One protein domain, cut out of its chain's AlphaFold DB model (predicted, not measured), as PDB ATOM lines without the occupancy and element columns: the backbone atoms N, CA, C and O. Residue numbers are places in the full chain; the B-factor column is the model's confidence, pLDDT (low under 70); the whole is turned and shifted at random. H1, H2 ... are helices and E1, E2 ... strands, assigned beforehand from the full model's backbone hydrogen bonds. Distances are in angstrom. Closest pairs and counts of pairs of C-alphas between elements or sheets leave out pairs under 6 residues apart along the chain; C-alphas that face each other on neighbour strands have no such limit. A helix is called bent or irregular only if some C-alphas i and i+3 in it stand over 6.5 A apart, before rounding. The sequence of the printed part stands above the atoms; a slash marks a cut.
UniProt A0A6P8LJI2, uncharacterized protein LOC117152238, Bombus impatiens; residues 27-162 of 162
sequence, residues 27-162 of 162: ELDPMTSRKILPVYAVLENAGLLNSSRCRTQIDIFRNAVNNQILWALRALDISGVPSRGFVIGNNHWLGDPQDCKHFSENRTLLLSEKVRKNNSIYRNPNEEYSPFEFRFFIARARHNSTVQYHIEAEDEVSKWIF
ATOM      1  N   GLU A  27     206.209 180.535 202.444       59.78
ATOM      2  CA  GLU A  27     205.945 181.414 203.580       59.78
ATOM      3  C   GLU A  27     207.279 181.696 204.268       59.78
ATOM      4  O   GLU A  27     208.054 180.776 204.557       59.78
ATOM      5  N   LEU A  28     207.589 182.979 204.453       61.03
ATOM      6  CA  LEU A  28     208.789 183.354 205.173       61.03
ATOM      7  C   LEU A  28     208.651 182.808 206.594       61.03
ATOM      8  O   LEU A  28     207.720 183.170 207.314       61.03
ATOM      9  N   ASP A  29     209.600 181.966 207.001       72.69
ATOM     10  CA  ASP A  29     209.681 181.528 208.389       72.69
ATOM     11  C   ASP A  29     209.684 182.768 209.318       72.69
ATOM     12  O   ASP A  29     210.374 183.752 209.011       72.69
ATOM     13  N   PRO A  30     208.956 182.757 210.451       65.75
ATOM     14  CA  PRO A  30     208.842 183.906 211.354       65.75
ATOM     15  C   PRO A  30     210.184 184.514 211.800       65.75
ATOM     16  O   PRO A  30     210.291 185.721 212.027       65.75
ATOM     17  N   MET A  31     211.253 183.715 211.907       64.00
ATOM     18  CA  MET A  31     212.605 184.208 212.201       64.00
ATOM     19  C   MET A  31     213.163 185.067 211.059       64.00
ATOM     20  O   MET A  31     213.895 186.027 211.304       64.00
ATOM     21  N   THR A  32     212.827 184.729 209.816       70.81
ATOM     22  CA  THR A  32     213.228 185.463 208.612       70.81
ATOM     23  C   THR A  32     212.414 186.747 208.469       70.81
ATOM     24  O   THR A  32     213.004 187.807 208.257       70.81
ATOM     25  N   SER A  33     211.096 186.697 208.696       70.75
ATOM     26  CA  SER A  33     210.221 187.883 208.671       70.75
ATOM     27  C   SER A  33     210.686 188.954 209.656       70.75
ATOM     28  O   SER A  33     210.836 190.114 209.280       70.75
ATOM     29  N   ARG A  34     211.037 188.556 210.888       65.12
ATOM     30  CA  ARG A  34     211.580 189.463 211.916       65.12
ATOM     31  C   ARG A  34     212.850 190.198 211.497       65.12
ATOM     32  O   ARG A  34     213.067 191.329 211.919       65.12
ATOM     33  N   LYS A  35     213.719 189.548 210.720       65.62
ATOM     34  CA  LYS A  35     215.002 190.130 210.300       65.62
ATOM     35  C   LYS A  35     214.842 191.144 209.174       65.62
ATOM     36  O   LYS A  35     215.667 192.042 209.057       65.62
ATOM     37  N   ILE A  36     213.819 190.971 208.343       71.00
ATOM     38  CA  ILE A  36     213.640 191.748 207.114       71.00
ATOM     39  C   ILE A  36     212.630 192.880 207.323       71.00
ATOM     40  O   ILE A  36     212.775 193.940 206.723       71.00
ATOM     41  N   LEU A  37     211.649 192.688 208.208       77.25
ATOM     42  CA  LEU A  37     210.540 193.612 208.412       77.25
ATOM     43  C   LEU A  37     210.402 193.987 209.902       77.25
ATOM     44  O   LEU A  37     209.776 193.241 210.656       77.25
ATOM     45  N   PRO A  38     210.922 195.145 210.359       75.12
ATOM     46  CA  PRO A  38     210.727 195.654 211.719       75.12
ATOM     47  C   PRO A  38     209.322 195.547 212.264       75.12
ATOM     48  O   PRO A  38     209.105 195.292 213.445       75.12
ATOM     49  N   VAL A  39     208.363 195.828 211.390       81.25
ATOM     50  CA  VAL A  39     206.959 195.904 211.739       81.25
ATOM     51  C   VAL A  39     206.487 194.553 212.271       81.25
ATOM     52  O   VAL A  39     205.754 194.529 213.254       81.25
ATOM     53  N   TYR A  40     207.023 193.429 211.774       80.94
ATOM     54  CA  TYR A  40     206.758 192.106 212.345       80.94
ATOM     55  C   TYR A  40     207.219 191.986 213.796       80.94
ATOM     56  O   TYR A  40     206.514 191.384 214.603       80.94
ATOM     57  N   ALA A  41     208.350 192.591 214.167       79.25
ATOM     58  CA  ALA A  41     208.787 192.597 215.558       79.25
ATOM     59  C   ALA A  41     207.779 193.339 216.455       79.25
ATOM     60  O   ALA A  41     207.488 192.870 217.553       79.25
ATOM     61  N   VAL A  42     207.186 194.443 215.987       82.69
ATOM     62  CA  VAL A  42     206.117 195.149 216.719       82.69
ATOM     63  C   VAL A  42     204.849 194.299 216.809       82.69
ATOM     64  O   VAL A  42     204.288 194.155 217.893       82.69
ATOM     65  N   LEU A  43     204.425 193.691 215.696       86.00
ATOM     66  CA  LEU A  43     203.238 192.833 215.640       86.00
ATOM     67  C   LEU A  43     203.346 191.627 216.585       86.00
ATOM     68  O   LEU A  43     202.384 191.272 217.268       86.00
ATOM     69  N   GLU A  44     204.515 190.990 216.660       84.69
ATOM     70  CA  GLU A  44     204.745 189.852 217.555       84.69
ATOM     71  C   GLU A  44     204.782 190.262 219.030       84.69
ATOM     72  O   GLU A  44     204.261 189.542 219.883       84.69
ATOM     73  N   ASN A  45     205.337 191.440 219.325       84.31
ATOM     74  CA  ASN A  45     205.473 191.967 220.683       84.31
ATOM     75  C   ASN A  45     204.274 192.800 221.146       84.31
ATOM     76  O   ASN A  45     204.320 193.384 222.230       84.31
ATOM     77  N   ALA A  46     203.169 192.789 220.392       85.44
ATOM     78  CA  ALA A  46     201.894 193.371 220.807       85.44
ATOM     79  C   ALA A  46     201.542 192.961 222.244       85.44
ATOM     80  O   ALA A  46     201.075 193.791 223.019       85.44
ATOM     81  N   GLY A  47     201.868 191.702 222.596       85.81
ATOM     82  CA  GLY A  47     201.813 191.075 223.924       85.81
ATOM     83  C   GLY A  47     202.154 191.985 225.102       85.81
ATOM     84  O   GLY A  47     201.479 191.919 226.125       85.81
ATOM     85  N   LEU A  48     203.166 192.835 224.931       87.94
ATOM     86  CA  LEU A  48     203.725 193.709 225.963       87.94
ATOM     87  C   LEU A  48     202.856 194.939 226.260       87.94
ATOM     88  O   LEU A  48     203.032 195.588 227.288       87.94
ATOM     89  N   LEU A  49     201.935 195.279 225.361       84.56
ATOM     90  CA  LEU A  49     201.007 196.380 225.552       84.56
ATOM     91  C   LEU A  49     199.827 195.922 226.407       84.56
ATOM     92  O   LEU A  49     199.188 194.906 226.119       84.56
ATOM     93  N   ASN A  50     199.489 196.739 227.404       89.31
ATOM     94  CA  ASN A  50     198.239 196.611 228.144       89.31
ATOM     95  C   ASN A  50     197.030 196.674 227.196       89.31
ATOM     96  O   ASN A  50     197.117 197.229 226.092       89.31
ATOM     97  N   SER A  51     195.886 196.160 227.666       80.44
ATOM     98  CA  SER A  51     194.614 196.274 226.947       80.44
ATOM     99  C   SER A  51     194.329 197.744 226.641       80.44
ATOM    100  O   SER A  51     194.070 198.556 227.529       80.44
ATOM    101  N   SER A  52     194.485 198.099 225.372       88.88
ATOM    102  CA  SER A  52     194.456 199.463 224.868       88.88
ATOM    103  C   SER A  52     193.985 199.438 223.423       88.88
ATOM    104  O   SER A  52     194.137 198.438 222.721       88.88
ATOM    105  N   ARG A  53     193.475 200.575 222.944       90.19
ATOM    106  CA  ARG A  53     193.128 200.743 221.527       90.19
ATOM    107  C   ARG A  53     194.306 200.404 220.606       90.19
ATOM    108  O   ARG A  53     194.103 199.790 219.565       90.19
ATOM    109  N   CYS A  54     195.521 200.776 221.010       85.75
ATOM    110  CA  CYS A  54     196.743 200.476 220.270       85.75
ATOM    111  C   CYS A  54     196.964 198.964 220.156       85.75
ATOM    112  O   CYS A  54     197.169 198.465 219.053       85.75
ATOM    113  N   ARG A  55     196.816 198.224 221.265       89.62
ATOM    114  CA  ARG A  55     196.910 196.761 221.249       89.62
ATOM    115  C   ARG A  55     195.905 196.140 220.278       89.62
ATOM    116  O   ARG A  55     196.298 195.353 219.426       89.62
ATOM    117  N   THR A  56     194.642 196.553 220.346       92.25
ATOM    118  CA  THR A  56     193.595 196.048 219.445       92.25
ATOM    119  C   THR A  56     193.909 196.324 217.973       92.25
ATOM    120  O   THR A  56     193.744 195.440 217.139       92.25
ATOM    121  N   GLN A  57     194.383 197.527 217.637       91.44
ATOM    122  CA  GLN A  57     194.754 197.871 216.260       91.44
ATOM    123  C   GLN A  57     195.941 197.039 215.758       91.44
ATOM    124  O   GLN A  57     195.913 196.569 214.622       91.44
ATOM    125  N   ILE A  58     196.940 196.797 216.609       90.38
ATOM    126  CA  ILE A  58     198.079 195.929 216.285       90.38
ATOM    127  C   ILE A  58     197.624 194.480 216.074       90.38
ATOM    128  O   ILE A  58     198.064 193.848 215.119       90.38
ATOM    129  N   ASP A  59     196.716 193.960 216.902       91.94
ATOM    130  CA  ASP A  59     196.187 192.600 216.735       91.94
ATOM    131  C   ASP A  59     195.375 192.467 215.430       91.94
ATOM    132  O   ASP A  59     195.534 191.489 214.698       91.94
ATOM    133  N   ILE A  60     194.557 193.473 215.081       93.31
ATOM    134  CA  ILE A  60     193.853 193.528 213.786       93.31
ATOM    135  C   ILE A  60     194.861 193.534 212.634       93.31
ATOM    136  O   ILE A  60     194.696 192.778 211.676       93.31
ATOM    137  N   PHE A  61     195.909 194.354 212.728       91.25
ATOM    138  CA  PHE A  61     196.941 194.429 211.701       91.25
ATOM    139  C   PHE A  61     197.685 193.097 211.550       91.25
ATOM    140  O   PHE A  61     197.776 192.576 210.441       91.25
ATOM    141  N   ARG A  62     198.119 192.481 212.655       90.62
ATOM    142  CA  ARG A  62     198.764 191.163 212.656       90.62
ATOM    143  C   ARG A  62     197.892 190.099 211.995       90.62
ATOM    144  O   ARG A  62     198.376 189.336 211.165       90.62
ATOM    145  N   ASN A  63     196.608 190.054 212.340       92.56
ATOM    146  CA  ASN A  63     195.682 189.093 211.751       92.56
ATOM    147  C   ASN A  63     195.481 189.351 210.256       92.56
ATOM    148  O   ASN A  63     195.480 188.405 209.474       92.56
ATOM    149  N   ALA A  64     195.351 190.608 209.840       92.12
ATOM    150  CA  ALA A  64     195.197 190.964 208.435       92.12
ATOM    151  C   ALA A  64     196.448 190.612 207.607       92.12
ATOM    152  O   ALA A  64     196.319 190.100 206.498       92.12
ATOM    153  N   VAL A  65     197.648 190.790 208.166       89.25
ATOM    154  CA  VAL A  65     198.911 190.323 207.571       89.25
ATOM    155  C   VAL A  65     198.911 188.807 207.381       89.25
ATOM    156  O   VAL A  65     199.157 188.330 206.275       89.25
ATOM    157  N   ASN A  66     198.593 188.051 208.436       88.06
ATOM    158  CA  ASN A  66     198.591 186.586 208.393       88.06
ATOM    159  C   ASN A  66     197.568 186.027 207.392       88.06
ATOM    160  O   ASN A  66     197.799 184.984 206.797       88.06
ATOM    161  N   ASN A  67     196.450 186.729 207.199       90.31
ATOM    162  CA  ASN A  67     195.422 186.367 206.223       90.31
ATOM    163  C   ASN A  67     195.658 186.996 204.838       90.31
ATOM    164  O   ASN A  67     194.764 186.956 203.998       90.31
ATOM    165  N   GLN A  68     196.832 187.592 204.593       88.44
ATOM    166  CA  GLN A  68     197.218 188.181 203.305       88.44
ATOM    167  C   GLN A  68     196.235 189.245 202.784       88.44
ATOM    168  O   GLN A  68     196.049 189.418 201.579       88.44
ATOM    169  N   ILE A  69     195.620 189.995 203.700       90.12
ATOM    170  CA  ILE A  69     194.665 191.052 203.374       90.12
ATOM    171  C   ILE A  69     195.401 192.230 202.731       90.12
ATOM    172  O   ILE A  69     196.396 192.729 203.263       90.12
ATOM    173  N   LEU A  70     194.888 192.714 201.596       86.56
ATOM    174  CA  LEU A  70     195.602 193.650 200.725       86.56
ATOM    175  C   LEU A  70     196.064 194.932 201.435       86.56
ATOM    176  O   LEU A  70     197.225 195.315 201.287       86.56
ATOM    177  N   TRP A  71     195.198 195.606 202.198       89.38
ATOM    178  CA  TRP A  71     195.598 196.826 202.912       89.38
ATOM    179  C   TRP A  71     196.740 196.569 203.902       89.38
ATOM    180  O   TRP A  71     197.620 197.412 204.052       89.38
ATOM    181  N   ALA A  72     196.758 195.403 204.550       90.25
ATOM    182  CA  ALA A  72     197.776 195.056 205.531       90.25
ATOM    183  C   ALA A  72     199.105 194.721 204.851       90.25
ATOM    184  O   ALA A  72     200.154 195.167 205.306       90.25
ATOM    185  N   LEU A  73     199.070 194.022 203.714       88.06
ATOM    186  CA  LEU A  73     200.263 193.795 202.897       88.06
ATOM    187  C   LEU A  73     200.858 195.112 202.383       88.06
ATOM    188  O   LEU A  73     202.070 195.290 202.423       88.06
ATOM    189  N   ARG A  74     200.018 196.070 201.973       87.25
ATOM    190  CA  ARG A  74     200.472 197.420 201.602       87.25
ATOM    191  C   ARG A  74     201.095 198.154 202.787       87.25
ATOM    192  O   ARG A  74     202.132 198.776 202.611       87.25
ATOM    193  N   ALA A  75     200.497 198.062 203.975       87.00
ATOM    194  CA  ALA A  75     201.056 198.642 205.195       87.00
ATOM    195  C   ALA A  75     202.430 198.039 205.557       87.00
ATOM    196  O   ALA A  75     203.324 198.756 205.999       87.00
ATOM    197  N   LEU A  76     202.627 196.733 205.336       85.31
ATOM    198  CA  LEU A  76     203.941 196.096 205.479       85.31
ATOM    199  C   LEU A  76     204.955 196.608 204.449       85.31
ATOM    200  O   LEU A  76     206.103 196.831 204.810       85.31
ATOM    201  N   ASP A  77     204.537 196.788 203.197       84.12
ATOM    202  CA  ASP A  77     205.404 197.217 202.089       84.12
ATOM    203  C   ASP A  77     205.933 198.651 202.274       84.12
ATOM    204  O   ASP A  77     207.089 198.932 201.978       84.12
ATOM    205  N   ILE A  78     205.117 199.545 202.847       83.81
ATOM    206  CA  ILE A  78     205.517 200.930 203.168       83.81
ATOM    207  C   ILE A  78     206.314 201.053 204.478       83.81
ATOM    208  O   ILE A  78     206.842 202.126 204.784       83.81
ATOM    209  N   SER A  79     206.359 199.986 205.285       82.94
ATOM    210  CA  SER A  79     207.062 199.985 206.569       82.94
ATOM    211  C   SER A  79     208.575 200.043 206.363       82.94
ATOM    212  O   SER A  79     209.098 199.682 205.310       82.94
ATOM    213  N   GLY A  80     209.309 200.477 207.391       81.38
ATOM    214  CA  GLY A  80     210.760 200.553 207.288       81.38
ATOM    215  C   GLY A  80     211.416 199.209 206.983       81.38
ATOM    216  O   GLY A  80     210.982 198.172 207.472       81.38
ATOM    217  N   VAL A  81     212.502 199.232 206.211       80.69
ATOM    218  CA  VAL A  81     213.345 198.057 205.935       80.69
ATOM    219  C   VAL A  81     214.790 198.325 206.359       80.69
ATOM    220  O   VAL A  81     215.246 199.470 206.258       80.69
ATOM    221  N   PRO A  82     215.539 197.309 206.831       78.00
ATOM    222  CA  PRO A  82     216.948 197.478 207.151       78.00
ATOM    223  C   PRO A  82     217.722 197.953 205.920       78.00
ATOM    224  O   PRO A  82     217.705 197.317 204.863       78.00
ATOM    225  N   SER A  83     218.438 199.063 206.059       79.75
ATOM    226  CA  SER A  83     219.338 199.535 205.013       79.75
ATOM    227  C   SER A  83     220.677 198.783 205.043       79.75
ATOM    228  O   SER A  83     221.074 198.167 206.035       79.75
ATOM    229  N   ARG A  84     221.397 198.798 203.916       83.31
ATOM    230  CA  ARG A  84     222.734 198.186 203.828       83.31
ATOM    231  C   ARG A  84     223.737 198.972 204.670       83.31
ATOM    232  O   ARG A  84     223.639 200.188 204.777       83.31
ATOM    233  N   GLY A  85     224.760 198.286 205.175       83.00
ATOM    234  CA  GLY A  85     225.857 198.935 205.897       83.00
ATOM    235  C   GLY A  85     225.672 199.002 207.411       83.00
ATOM    236  O   GLY A  85     226.302 199.834 208.050       83.00
ATOM    237  N   PHE A  86     224.862 198.117 207.999       81.12
ATOM    238  CA  PHE A  86     224.730 198.016 209.455       81.12
ATOM    239  C   PHE A  86     226.095 197.895 210.154       81.12
ATOM    240  O   PHE A  86     226.384 198.667 211.048       81.12
ATOM    241  N   VAL A  87     226.992 197.008 209.710       81.62
ATOM    242  CA  VAL A  87     228.327 196.823 210.332       81.62
ATOM    243  C   VAL A  87     229.178 198.106 210.321       81.62
ATOM    244  O   VAL A  87     230.037 198.283 211.175       81.62
ATOM    245  N   ILE A  88     228.918 199.013 209.374       82.50
ATOM    246  CA  ILE A  88     229.604 200.306 209.237       82.50
ATOM    247  C   ILE A  88     228.749 201.485 209.746       82.50
ATOM    248  O   ILE A  88     229.008 202.629 209.384       82.50
ATOM    249  N   GLY A  89     227.748 201.218 210.596       76.19
ATOM    250  CA  GLY A  89     227.027 202.236 211.377       76.19
ATOM    251  C   GLY A  89     225.731 202.736 210.758       76.19
ATOM    252  O   GLY A  89     225.121 203.672 211.277       76.19
ATOM    253  N   ASN A  90     225.276 202.134 209.657       79.56
ATOM    254  CA  ASN A  90     223.981 202.489 209.094       79.56
ATOM    255  C   ASN A  90     222.839 201.828 209.881       79.56
ATOM    256  O   ASN A  90     222.463 200.681 209.629       79.56
ATOM    257  N   ASN A  91     222.277 202.588 210.821       76.38
ATOM    258  CA  ASN A  91     221.249 202.136 211.763       76.38
ATOM    259  C   ASN A  91     219.854 202.662 211.411       76.38
ATOM    260  O   ASN A  91     219.006 202.897 212.273       76.38
ATOM    261  N   HIS A  92     219.600 202.908 210.130       76.12
ATOM    262  CA  HIS A  92     218.347 203.494 209.672       76.12
ATOM    263  C   HIS A  92     217.481 202.447 208.980       76.12
ATOM    264  O   HIS A  92     217.896 201.831 207.998       76.12
ATOM    265  N   TRP A  93     216.286 202.236 209.528       77.94
ATOM    266  CA  TRP A  93     215.274 201.339 208.989       77.94
ATOM    267  C   TRP A  93     214.088 202.228 208.627       77.94
ATOM    268  O   TRP A  93     213.198 202.479 209.445       77.94
ATOM    269  N   LEU A  94     214.177 202.832 207.441       72.50
ATOM    270  CA  LEU A  94     213.310 203.928 207.027       72.50
ATOM    271  C   LEU A  94     212.199 203.413 206.115       72.50
ATOM    272  O   LEU A  94     212.487 202.702 205.156       72.50
ATOM    273  N   GLY A  95     210.958 203.770 206.438       78.69
ATOM    274  CA  GLY A  95     209.800 203.673 205.552       78.69
ATOM    275  C   GLY A  95     209.529 205.033 204.909       78.69
ATOM    276  O   GLY A  95     210.204 206.018 205.233       78.69
ATOM    277  N   ASP A  96     208.540 205.103 204.022       80.12
ATOM    278  CA  ASP A  96     208.219 206.337 203.303       80.12
ATOM    279  C   ASP A  96     207.073 207.117 203.998       80.12
ATOM    280  O   ASP A  96     205.943 206.625 204.103       80.12
ATOM    281  N   PRO A  97     207.326 208.346 204.503       82.12
ATOM    282  CA  PRO A  97     206.303 209.151 205.173       82.12
ATOM    283  C   PRO A  97     205.172 209.605 204.245       82.12
ATOM    284  O   PRO A  97     204.042 209.779 204.708       82.12
ATOM    285  N   GLN A  98     205.458 209.836 202.963       84.00
ATOM    286  CA  GLN A  98     204.442 210.221 201.988       84.00
ATOM    287  C   GLN A  98     203.567 209.026 201.635       84.00
ATOM    288  O   GLN A  98     202.347 209.175 201.610       84.00
ATOM    289  N   ASP A  99     204.143 207.839 201.460       83.31
ATOM    290  CA  ASP A  99     203.364 206.628 201.203       83.31
ATOM    291  C   ASP A  99     202.502 206.250 202.408       83.31
ATOM    292  O   ASP A  99     201.333 205.910 202.226       83.31
ATOM    293  N   CYS A 100     203.005 206.408 203.639       83.00
ATOM    294  CA  CYS A 100     202.200 206.244 204.856       83.00
ATOM    295  C   CYS A 100     201.014 207.219 204.894       83.00
ATOM    296  O   CYS A 100     199.873 206.822 205.145       83.00
ATOM    297  N   LYS A 101     201.246 208.488 204.542       83.75
ATOM    298  CA  LYS A 101     200.174 209.481 204.429       83.75
ATOM    299  C   LYS A 101     199.161 209.109 203.340       83.75
ATOM    300  O   LYS A 101     197.957 209.130 203.584       83.75
ATOM    301  N   HIS A 102     199.626 208.757 202.143       83.06
ATOM    302  CA  HIS A 102     198.769 208.390 201.015       83.06
ATOM    303  C   HIS A 102     197.967 207.113 201.276       83.06
ATOM    304  O   HIS A 102     196.816 207.015 200.842       83.06
ATOM    305  N   PHE A 103     198.554 206.167 202.005       84.06
ATOM    306  CA  PHE A 103     197.888 204.963 202.474       84.06
ATOM    307  C   PHE A 103     196.719 205.302 203.411       84.06
ATOM    308  O   PHE A 103     195.606 204.828 203.184       84.06
ATOM    309  N   SER A 104     196.936 206.183 204.391       80.12
ATOM    310  CA  SER A 104     195.903 206.618 205.345       80.12
ATOM    311  C   SER A 104     194.780 207.459 204.728       80.12
ATOM    312  O   SER A 104     193.674 207.493 205.260       80.12
ATOM    313  N   GLU A 105     195.025 208.124 203.597       83.31
ATOM    314  CA  GLU A 105     194.024 208.936 202.886       83.31
ATOM    315  C   GLU A 105     193.031 208.108 202.041       83.31
ATOM    316  O   GLU A 105     192.212 208.686 201.326       83.31
ATOM    317  N   ASN A 106     193.086 206.769 202.083       77.06
ATOM    318  CA  ASN A 106     192.255 205.873 201.268       77.06
ATOM    319  C   ASN A 106     192.286 206.208 199.766       77.06
ATOM    320  O   ASN A 106     191.295 206.066 199.046       77.06
ATOM    321  N   ARG A 107     193.442 206.655 199.260       75.25
ATOM    322  CA  ARG A 107     193.589 206.961 197.836       75.25
ATOM    323  C   ARG A 107     193.635 205.683 197.012       75.25
ATOM    324  O   ARG A 107     194.508 204.829 197.183       75.25
ATOM    325  N   THR A 108     192.733 205.597 196.047       69.31
ATOM    326  CA  THR A 108     192.802 204.616 194.968       69.31
ATOM    327  C   THR A 108     193.681 205.163 193.848       69.31
ATOM    328  O   THR A 108     193.531 206.314 193.433       69.31
ATOM    329  N   LEU A 109     194.595 204.339 193.326       68.00
ATOM    330  CA  LEU A 109     195.289 204.671 192.082       68.00
ATOM    331  C   LEU A 109     194.242 204.842 190.974       68.00
ATOM    332  O   LEU A 109     193.329 204.023 190.849       68.00
ATOM    333  N   LEU A 110     194.375 205.900 190.174       71.12
ATOM    334  CA  LEU A 110     193.503 206.137 189.026       71.12
ATOM    335  C   LEU A 110     193.772 205.059 187.970       71.12
ATOM    336  O   LEU A 110     194.702 205.154 187.174       71.12
ATOM    337  N   LEU A 111     192.969 203.999 187.997       75.19
ATOM    338  CA  LEU A 111     193.012 202.926 187.014       75.19
ATOM    339  C   LEU A 111     192.047 203.237 185.871       75.19
ATOM    340  O   LEU A 111     190.957 203.769 186.083       75.19
ATOM    341  N   SER A 112     192.428 202.861 184.650       82.56
ATOM    342  CA  SER A 112     191.529 202.975 183.502       82.56
ATOM    343  C   SER A 112     190.282 202.107 183.698       82.56
ATOM    344  O   SER A 112     190.316 201.058 184.348       82.56
ATOM    345  N   GLU A 113     189.167 202.510 183.092       79.75
ATOM    346  CA  GLU A 113     187.898 201.793 183.235       79.75
ATOM    347  C   GLU A 113     187.987 200.334 182.758       79.75
ATOM    348  O   GLU A 113     187.388 199.441 183.357       79.75
ATOM    349  N   LYS A 114     188.810 200.074 181.732       81.06
ATOM    350  CA  LYS A 114     189.098 198.723 181.233       81.06
ATOM    351  C   LYS A 114     189.717 197.828 182.312       81.06
ATOM    352  O   LYS A 114     189.334 196.669 182.415       81.06
ATOM    353  N   VAL A 115     190.641 198.357 183.117       75.75
ATOM    354  CA  VAL A 115     191.266 197.622 184.231       75.75
ATOM    355  C   VAL A 115     190.268 197.451 185.376       75.75
ATOM    356  O   VAL A 115     190.144 196.365 185.935       75.75
ATOM    357  N   ARG A 116     189.476 198.490 185.670       71.44
ATOM    358  CA  ARG A 116     188.478 198.472 186.748       71.44
ATOM    359  C   ARG A 116     187.393 197.407 186.556       71.44
ATOM    360  O   ARG A 116     186.956 196.830 187.546       71.44
ATOM    361  N   LYS A 117     186.984 197.107 185.315       69.62
ATOM    362  CA  LYS A 117     185.961 196.080 185.016       69.62
ATOM    363  C   LYS A 117     186.335 194.668 185.485       69.62
ATOM    364  O   LYS A 117     185.437 193.897 185.792       69.62
ATOM    365  N   ASN A 118     187.628 194.356 185.605       68.25
ATOM    366  CA  ASN A 118     188.099 193.064 186.116       68.25
ATOM    367  C   ASN A 118     188.412 193.087 187.623       68.25
ATOM    368  O   ASN A 118     188.671 192.034 188.204       68.25
ATOM    369  N   ASN A 119     188.391 194.257 188.275       64.44
ATOM    370  CA  ASN A 119     188.822 194.376 189.671       64.44
ATOM    371  C   ASN A 119     187.909 193.614 190.640       64.44
ATOM    372  O   ASN A 119     188.417 193.070 191.610       64.44
ATOM    373  N   SER A 120     186.600 193.513 190.377       64.44
ATOM    374  CA  SER A 120     185.664 192.822 191.280       64.44
ATOM    375  C   SER A 120     185.875 191.307 191.364       64.44
ATOM    376  O   SER A 120     185.323 190.674 192.253       64.44
ATOM    377  N   ILE A 121     186.639 190.717 190.439       70.19
ATOM    378  CA  ILE A 121     186.944 189.278 190.431       70.19
ATOM    379  C   ILE A 121     188.134 188.965 191.353       70.19
ATOM    380  O   ILE A 121     188.210 187.875 191.909       70.19
ATOM    381  N   TYR A 122     189.050 189.921 191.534       66.88
ATOM    382  CA  TYR A 122     190.327 189.708 192.228       66.88
ATOM    383  C   TYR A 122     190.511 190.577 193.475       66.88
ATOM    384  O   TYR A 122     191.521 190.448 194.163       66.88
ATOM    385  N   ARG A 123     189.576 191.488 193.768       73.31
ATOM    386  CA  ARG A 123     189.643 192.397 194.916       73.31
ATOM    387  C   ARG A 123     188.360 192.332 195.724       73.31
ATOM    388  O   ARG A 123     187.272 192.454 195.165       73.31
ATOM    389  N   ASN A 124     188.509 192.224 197.041       81.50
ATOM    390  CA  ASN A 124     187.445 192.517 197.988       81.50
ATOM    391  C   ASN A 124     187.499 194.021 198.327       81.50
ATOM    392  O   ASN A 124     188.460 194.451 198.966       81.50
ATOM    393  N   PRO A 125     186.496 194.833 197.940       79.88
ATOM    394  CA  PRO A 125     186.487 196.271 198.225       79.88
ATOM    395  C   PRO A 125     186.591 196.607 199.719       79.88
ATOM    396  O   PRO A 125     187.135 197.647 200.080       79.88
ATOM    397  N   ASN A 126     186.117 195.714 200.593       82.62
ATOM    398  CA  ASN A 126     186.178 195.894 202.047       82.62
ATOM    399  C   ASN A 126     187.593 195.689 202.618       82.62
ATOM    400  O   ASN A 126     187.839 195.999 203.778       82.62
ATOM    401  N   GLU A 127     188.516 195.161 201.815       87.50
ATOM    402  CA  GLU A 127     189.898 194.852 202.190       87.50
ATOM    403  C   GLU A 127     190.921 195.764 201.492       87.50
ATOM    404  O   GLU A 127     192.131 195.590 201.652       87.50
ATOM    405  N   GLU A 128     190.463 196.747 200.712       84.88
ATOM    406  CA  GLU A 128     191.350 197.690 200.022       84.88
ATOM    407  C   GLU A 128     191.938 198.753 200.955       84.88
ATOM    408  O   GLU A 128     193.039 199.256 200.701       84.88
ATOM    409  N   TYR A 129     191.217 199.074 202.030       87.62
ATOM    410  CA  TYR A 129     191.505 200.185 202.929       87.62
ATOM    411  C   TYR A 129     191.626 199.710 204.370       87.62
ATOM    412  O   TYR A 129     190.932 198.786 204.797       87.62
ATOM    413  N   SER A 130     192.506 200.359 205.130       89.25
ATOM    414  CA  SER A 130     192.647 200.049 206.547       89.25
ATOM    415  C   SER A 130     191.415 200.517 207.332       89.25
ATOM    416  O   SER A 130     190.893 201.602 207.064       89.25
ATOM    417  N   PRO A 131     190.964 199.760 208.350       90.25
ATOM    418  CA  PRO A 131     189.889 200.201 209.237       90.25
ATOM    419  C   PRO A 131     190.315 201.320 210.209       90.25
ATOM    420  O   PRO A 131     189.504 201.778 211.015       90.25
ATOM    421  N   PHE A 132     191.580 201.751 210.184       88.94
ATOM    422  CA  PHE A 132     192.097 202.838 211.009       88.94
ATOM    423  C   PHE A 132     193.202 203.622 210.294       88.94
ATOM    424  O   PHE A 132     193.869 203.129 209.392       88.94
ATOM    425  N   GLU A 133     193.402 204.863 210.729       86.06
ATOM    426  CA  GLU A 133     194.485 205.720 210.246       86.06
ATOM    427  C   GLU A 133     195.843 205.164 210.696       86.06
ATOM    428  O   GLU A 133     196.074 204.975 211.896       86.06
ATOM    429  N   PHE A 134     196.749 204.946 209.743       82.31
ATOM    430  CA  PHE A 134     198.157 204.705 210.033       82.31
ATOM    431  C   PHE A 134     198.860 206.034 210.269       82.31
ATOM    432  O   PHE A 134     198.662 207.020 209.555       82.31
ATOM    433  N   ARG A 135     199.684 206.059 211.309       78.88
ATOM    434  CA  ARG A 135     200.483 207.220 211.671       78.88
ATOM    435  C   ARG A 135     201.936 206.853 211.516       78.88
ATOM    436  O   ARG A 135     202.336 205.771 211.921       78.88
ATOM    437  N   PHE A 136     202.686 207.800 210.981       71.81
ATOM    438  CA  PHE A 136     204.123 207.692 210.867       71.81
ATOM    439  C   PHE A 136     204.770 207.900 212.239       71.81
ATOM    440  O   PHE A 136     204.606 208.962 212.851       71.81
ATOM    441  N   PHE A 137     205.519 206.911 212.712       73.56
ATOM    442  CA  PHE A 137     206.254 206.986 213.970       73.56
ATOM    443  C   PHE A 137     207.738 206.751 213.751       73.56
ATOM    444  O   PHE A 137     208.129 205.809 213.073       73.56
ATOM    445  N   ILE A 138     208.566 207.563 214.410       72.75
ATOM    446  CA  ILE A 138     210.000 207.307 214.515       72.75
ATOM    447  C   ILE A 138     210.283 206.749 215.906       72.75
ATOM    448  O   ILE A 138     210.123 207.461 216.897       72.75
ATOM    449  N   ALA A 139     210.739 205.501 215.992       72.81
ATOM    450  CA  ALA A 139     211.248 204.945 217.240       72.81
ATOM    451  C   ALA A 139     212.776 204.972 217.251       72.81
ATOM    452  O   ALA A 139     213.434 204.627 216.270       72.81
ATOM    453  N   ARG A 140     213.341 205.374 218.387       72.44
ATOM    454  CA  ARG A 140     214.780 205.389 218.638       72.44
ATOM    455  C   ARG A 140     215.094 204.225 219.574       72.44
ATOM    456  O   ARG A 140     214.739 204.292 220.745       72.44
ATOM    457  N   ALA A 141     215.699 203.153 219.070       71.44
ATOM    458  CA  ALA A 141     216.045 201.986 219.883       71.44
ATOM    459  C   ALA A 141     217.552 201.898 220.071       71.44
ATOM    460  O   ALA A 141     218.286 202.090 219.110       71.44
ATOM    461  N   ARG A 142     218.002 201.571 221.282       73.06
ATOM    462  CA  ARG A 142     219.409 201.265 221.546       73.06
ATOM    463  C   ARG A 142     219.632 199.759 221.486       73.06
ATOM    464  O   ARG A 142     218.796 199.011 221.994       73.06
ATOM    465  N   HIS A 143     220.736 199.319 220.897       71.50
ATOM    466  CA  HIS A 143     221.181 197.928 220.982       71.50
ATOM    467  C   HIS A 143     222.589 197.835 221.570       71.50
ATOM    468  O   HIS A 143     223.328 198.808 221.574       71.50
ATOM    469  N   ASN A 144     222.933 196.667 222.112       69.25
ATOM    470  CA  ASN A 144     224.262 196.380 222.653       69.25
ATOM    471  C   ASN A 144     224.942 195.345 221.750       69.25
ATOM    472  O   ASN A 144     225.103 194.182 222.125       69.25
ATOM    473  N   SER A 145     225.186 195.728 220.498       70.00
ATOM    474  CA  SER A 145     225.717 194.820 219.490       70.00
ATOM    475  C   SER A 145     227.226 194.963 219.436       70.00
ATOM    476  O   SER A 145     227.748 196.037 219.195       70.00
ATOM    477  N   THR A 146     227.963 193.863 219.548       76.44
ATOM    478  CA  THR A 146     229.419 193.906 219.336       76.44
ATOM    479  C   THR A 146     229.799 194.064 217.862       76.44
ATOM    480  O   THR A 146     230.976 194.163 217.532       76.44
ATOM    481  N   VAL A 147     228.820 194.082 216.951       77.88
ATOM    482  CA  VAL A 147     229.043 194.109 215.500       77.88
ATOM    483  C   VAL A 147     229.473 195.497 215.003       77.88
ATOM    484  O   VAL A 147     230.118 195.576 213.961       77.88
ATOM    485  N   GLN A 148     229.174 196.576 215.737       74.75
ATOM    486  CA  GLN A 148     229.489 197.965 215.348       74.75
ATOM    487  C   GLN A 148     230.585 198.623 216.201       74.75
ATOM    488  O   GLN A 148     230.730 199.840 216.202       74.75
ATOM    489  N   TYR A 149     231.430 197.828 216.859       70.12
ATOM    490  CA  TYR A 149     232.447 198.314 217.803       70.12
ATOM    491  C   TYR A 149     233.484 199.307 217.241       70.12
ATOM    492  O   TYR A 149     234.173 199.968 218.011       70.12
ATOM    493  N   HIS A 150     233.634 199.402 215.916       67.81
ATOM    494  CA  HIS A 150     234.571 200.324 215.260       67.81
ATOM    495  C   HIS A 150     234.027 201.746 215.082       67.81
ATOM    496  O   HIS A 150     234.668 202.570 214.431       67.81
ATOM    497  N   ILE A 151     232.830 202.024 215.590       64.62
ATOM    498  CA  ILE A 151     232.146 203.294 215.393       64.62
ATOM    499  C   ILE A 151     231.832 203.844 216.768       64.62
ATOM    500  O   ILE A 151     231.094 203.228 217.533       64.62
ATOM    501  N   GLU A 152     232.369 205.024 217.067       57.69
ATOM    502  CA  GLU A 152     231.898 205.843 218.182       57.69
ATOM    503  C   GLU A 152     230.511 206.391 217.823       57.69
ATOM    504  O   GLU A 152     230.330 207.555 217.473       57.69
ATOM    505  N   ALA A 153     229.507 205.517 217.825       56.66
ATOM    506  CA  ALA A 153     228.125 205.946 217.851       56.66
ATOM    507  C   ALA A 153     227.812 206.322 219.301       56.66
ATOM    508  O   ALA A 153     227.887 205.474 220.190       56.66
ATOM    509  N   GLU A 154     227.486 207.594 219.541       52.59
ATOM    510  CA  GLU A 154     226.919 208.071 220.806       52.59
ATOM    511  C   GLU A 154     225.598 207.322 221.047       52.59
ATOM    512  O   GLU A 154     224.535 207.712 220.559       52.59
ATOM    513  N   ASP A 155     225.716 206.181 221.726       53.00
ATOM    514  CA  ASP A 155     224.726 205.116 221.813       53.00
ATOM    515  C   ASP A 155     224.350 204.517 220.438       53.00
ATOM    516  O   ASP A 155     223.821 205.196 219.558       53.00
ATOM    517  N   GLU A 156     224.561 203.211 220.240       54.97
ATOM    518  CA  GLU A 156     224.135 202.505 219.022       54.97
ATOM    519  C   GLU A 156     222.614 202.584 218.865       54.97
ATOM    520  O   GLU A 156     221.856 201.827 219.473       54.97
ATOM    521  N   VAL A 157     222.161 203.558 218.083       54.00
ATOM    522  CA  VAL A 157     220.759 203.914 217.985       54.00
ATOM    523  C   VAL A 157     220.206 203.577 216.608       54.00
ATOM    524  O   VAL A 157     220.547 204.216 215.609       54.00
ATOM    525  N   SER A 158     219.248 202.658 216.583       56.59
ATOM    526  CA  SER A 158     218.408 202.394 215.425       56.59
ATOM    527  C   SER A 158     217.238 203.364 215.365       56.59
ATOM    528  O   SER A 158     216.521 203.558 216.351       56.59
ATOM    529  N   LYS A 159     217.033 203.969 214.193       52.00
ATOM    530  CA  LYS A 159     215.810 204.714 213.872       52.00
ATOM    531  C   LYS A 159     214.888 203.798 213.087       52.00
ATOM    532  O   LYS A 159     215.244 203.373 211.989       52.00
ATOM    533  N   TRP A 160     213.728 203.532 213.657       52.78
ATOM    534  CA  TRP A 160     212.676 202.727 213.062       52.78
ATOM    535  C   TRP A 160     211.561 203.633 212.602       52.78
ATOM    536  O   TRP A 160     211.196 204.548 213.335       52.78
ATOM    537  N   ILE A 161     211.029 203.358 211.424       51.88
ATOM    538  CA  ILE A 161     209.871 204.049 210.887       51.88
ATOM    539  C   ILE A 161     208.738 203.035 210.719       51.88
ATOM    540  O   ILE A 161     208.910 202.043 210.004       51.88
ATOM    541  N   PHE A 162     207.620 203.292 211.399       55.97
ATOM    542  CA  PHE A 162     206.366 202.535 211.317       55.97
ATOM    543  C   PHE A 162     205.256 203.421 210.760       55.97
ATOM    544  O   PHE A 162     205.287 204.632 211.083       55.97
TER     545      PHE A 162
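This is residues 27 to 162 of the 162 residues of the protein "uncharacterized protein LOC117152238" of Bombus impatiens (UniProt A0A6P8LJI2). The model is a long, loose assembly: a small three-stranded sheet, E1, E3 and E2, with loops reaching beyond it towards one end; a group of helices, H2, H3, H4 and H5, at mid-length; and an arm with the short H6 and H7 at the other end, where residues 112 to 118 stick out. H2 and H3 make a sloping pair, H4 crosses the end of H3, and H1 joins H2 at a corner. The printed part has 136 residues with seven named helices and three named strands, in the order H1 H2 H3 H4 E1 H5 H6 H7 E2 E3; the class is mostly helix. The sheet, in the order E1, E3, E2, is mixed. The whole is only just loose, close to compact, with a radius of gyration of the C-alphas of 17.5 A, and elongated, spanning 57 by 36 by 28 A.

H1, residues 30 to 36, and H2, residues 38 to 48, only just touch, with 3 pairs of C-alphas within 8 A, and only at the corner by their link; the closest C-alphas are those of Arg 34 and Tyr 40, 5.5 A apart. H2 is irregular, with C-alphas 44 and 47 at 7.1 A. H2 touches H3, residues 53 to 66, at a steep tilt of 51 degrees, opposite ways; their closest C-alphas, of Leu 43 and Arg 62, are 5.6 A apart. H3 touches H4, residues 70 to 77, with residues 61 to 65 alone, about perpendicular at 82 degrees; the closest C-alphas are those of Val 65 and Ala 72, 5.3 A. H5, residues 97 to 104, is close to H4 but not clearly touching, with C-alphas of Ala 75 and Phe 103 closest at 7.6 A. H6, residues 113 to 116, and H7, residues 119 to 122, meet only through their link; H5 and H6 are apart. In the sheet, E1, residues 92 to 94, is parallel to the inner strand E3, residues 157 to 161, with N 93 and O 159 at 2.9 A, within hydrogen-bond range. E2, residues 138 to 142, and E3 form an antiparallel hairpin, with N 160 and O 139 at 2.8 A. Residues 81 to 82 pair antiparallel with residues 93 to 94 of E1. H2 only grazes the sheet, with its residues 38 to 39. Every O i to N i+4 pair is within hydrogen-bond range in H3, H4 and H5, against 2 of 3 in H1 and 5 of 7 in H2; H6 and H7 are too short for such a pair.

H1 begins at C-alpha 30, (208.842, 183.906, 211.354). From first to last C-alpha, H2 measures 16.0 A, H3 20.1 A, E2 13.2 A and E3 13.0 A. H6 begins at C-alpha 113, (187.898, 201.793, 183.235), and E3 ends at C-alpha 161, (209.871, 204.049, 210.887).

The C-alphas farthest apart, of Lys 117 and Glu 152, are 57.5 A apart. The printed part has no cut. The links H4 to E1, H7 to E2 and E2 to E3 are long. The mean pLDDT of the printed part is 77.7, and 27 residues are under 70, among them residues 117 to 120 and 150 to 162.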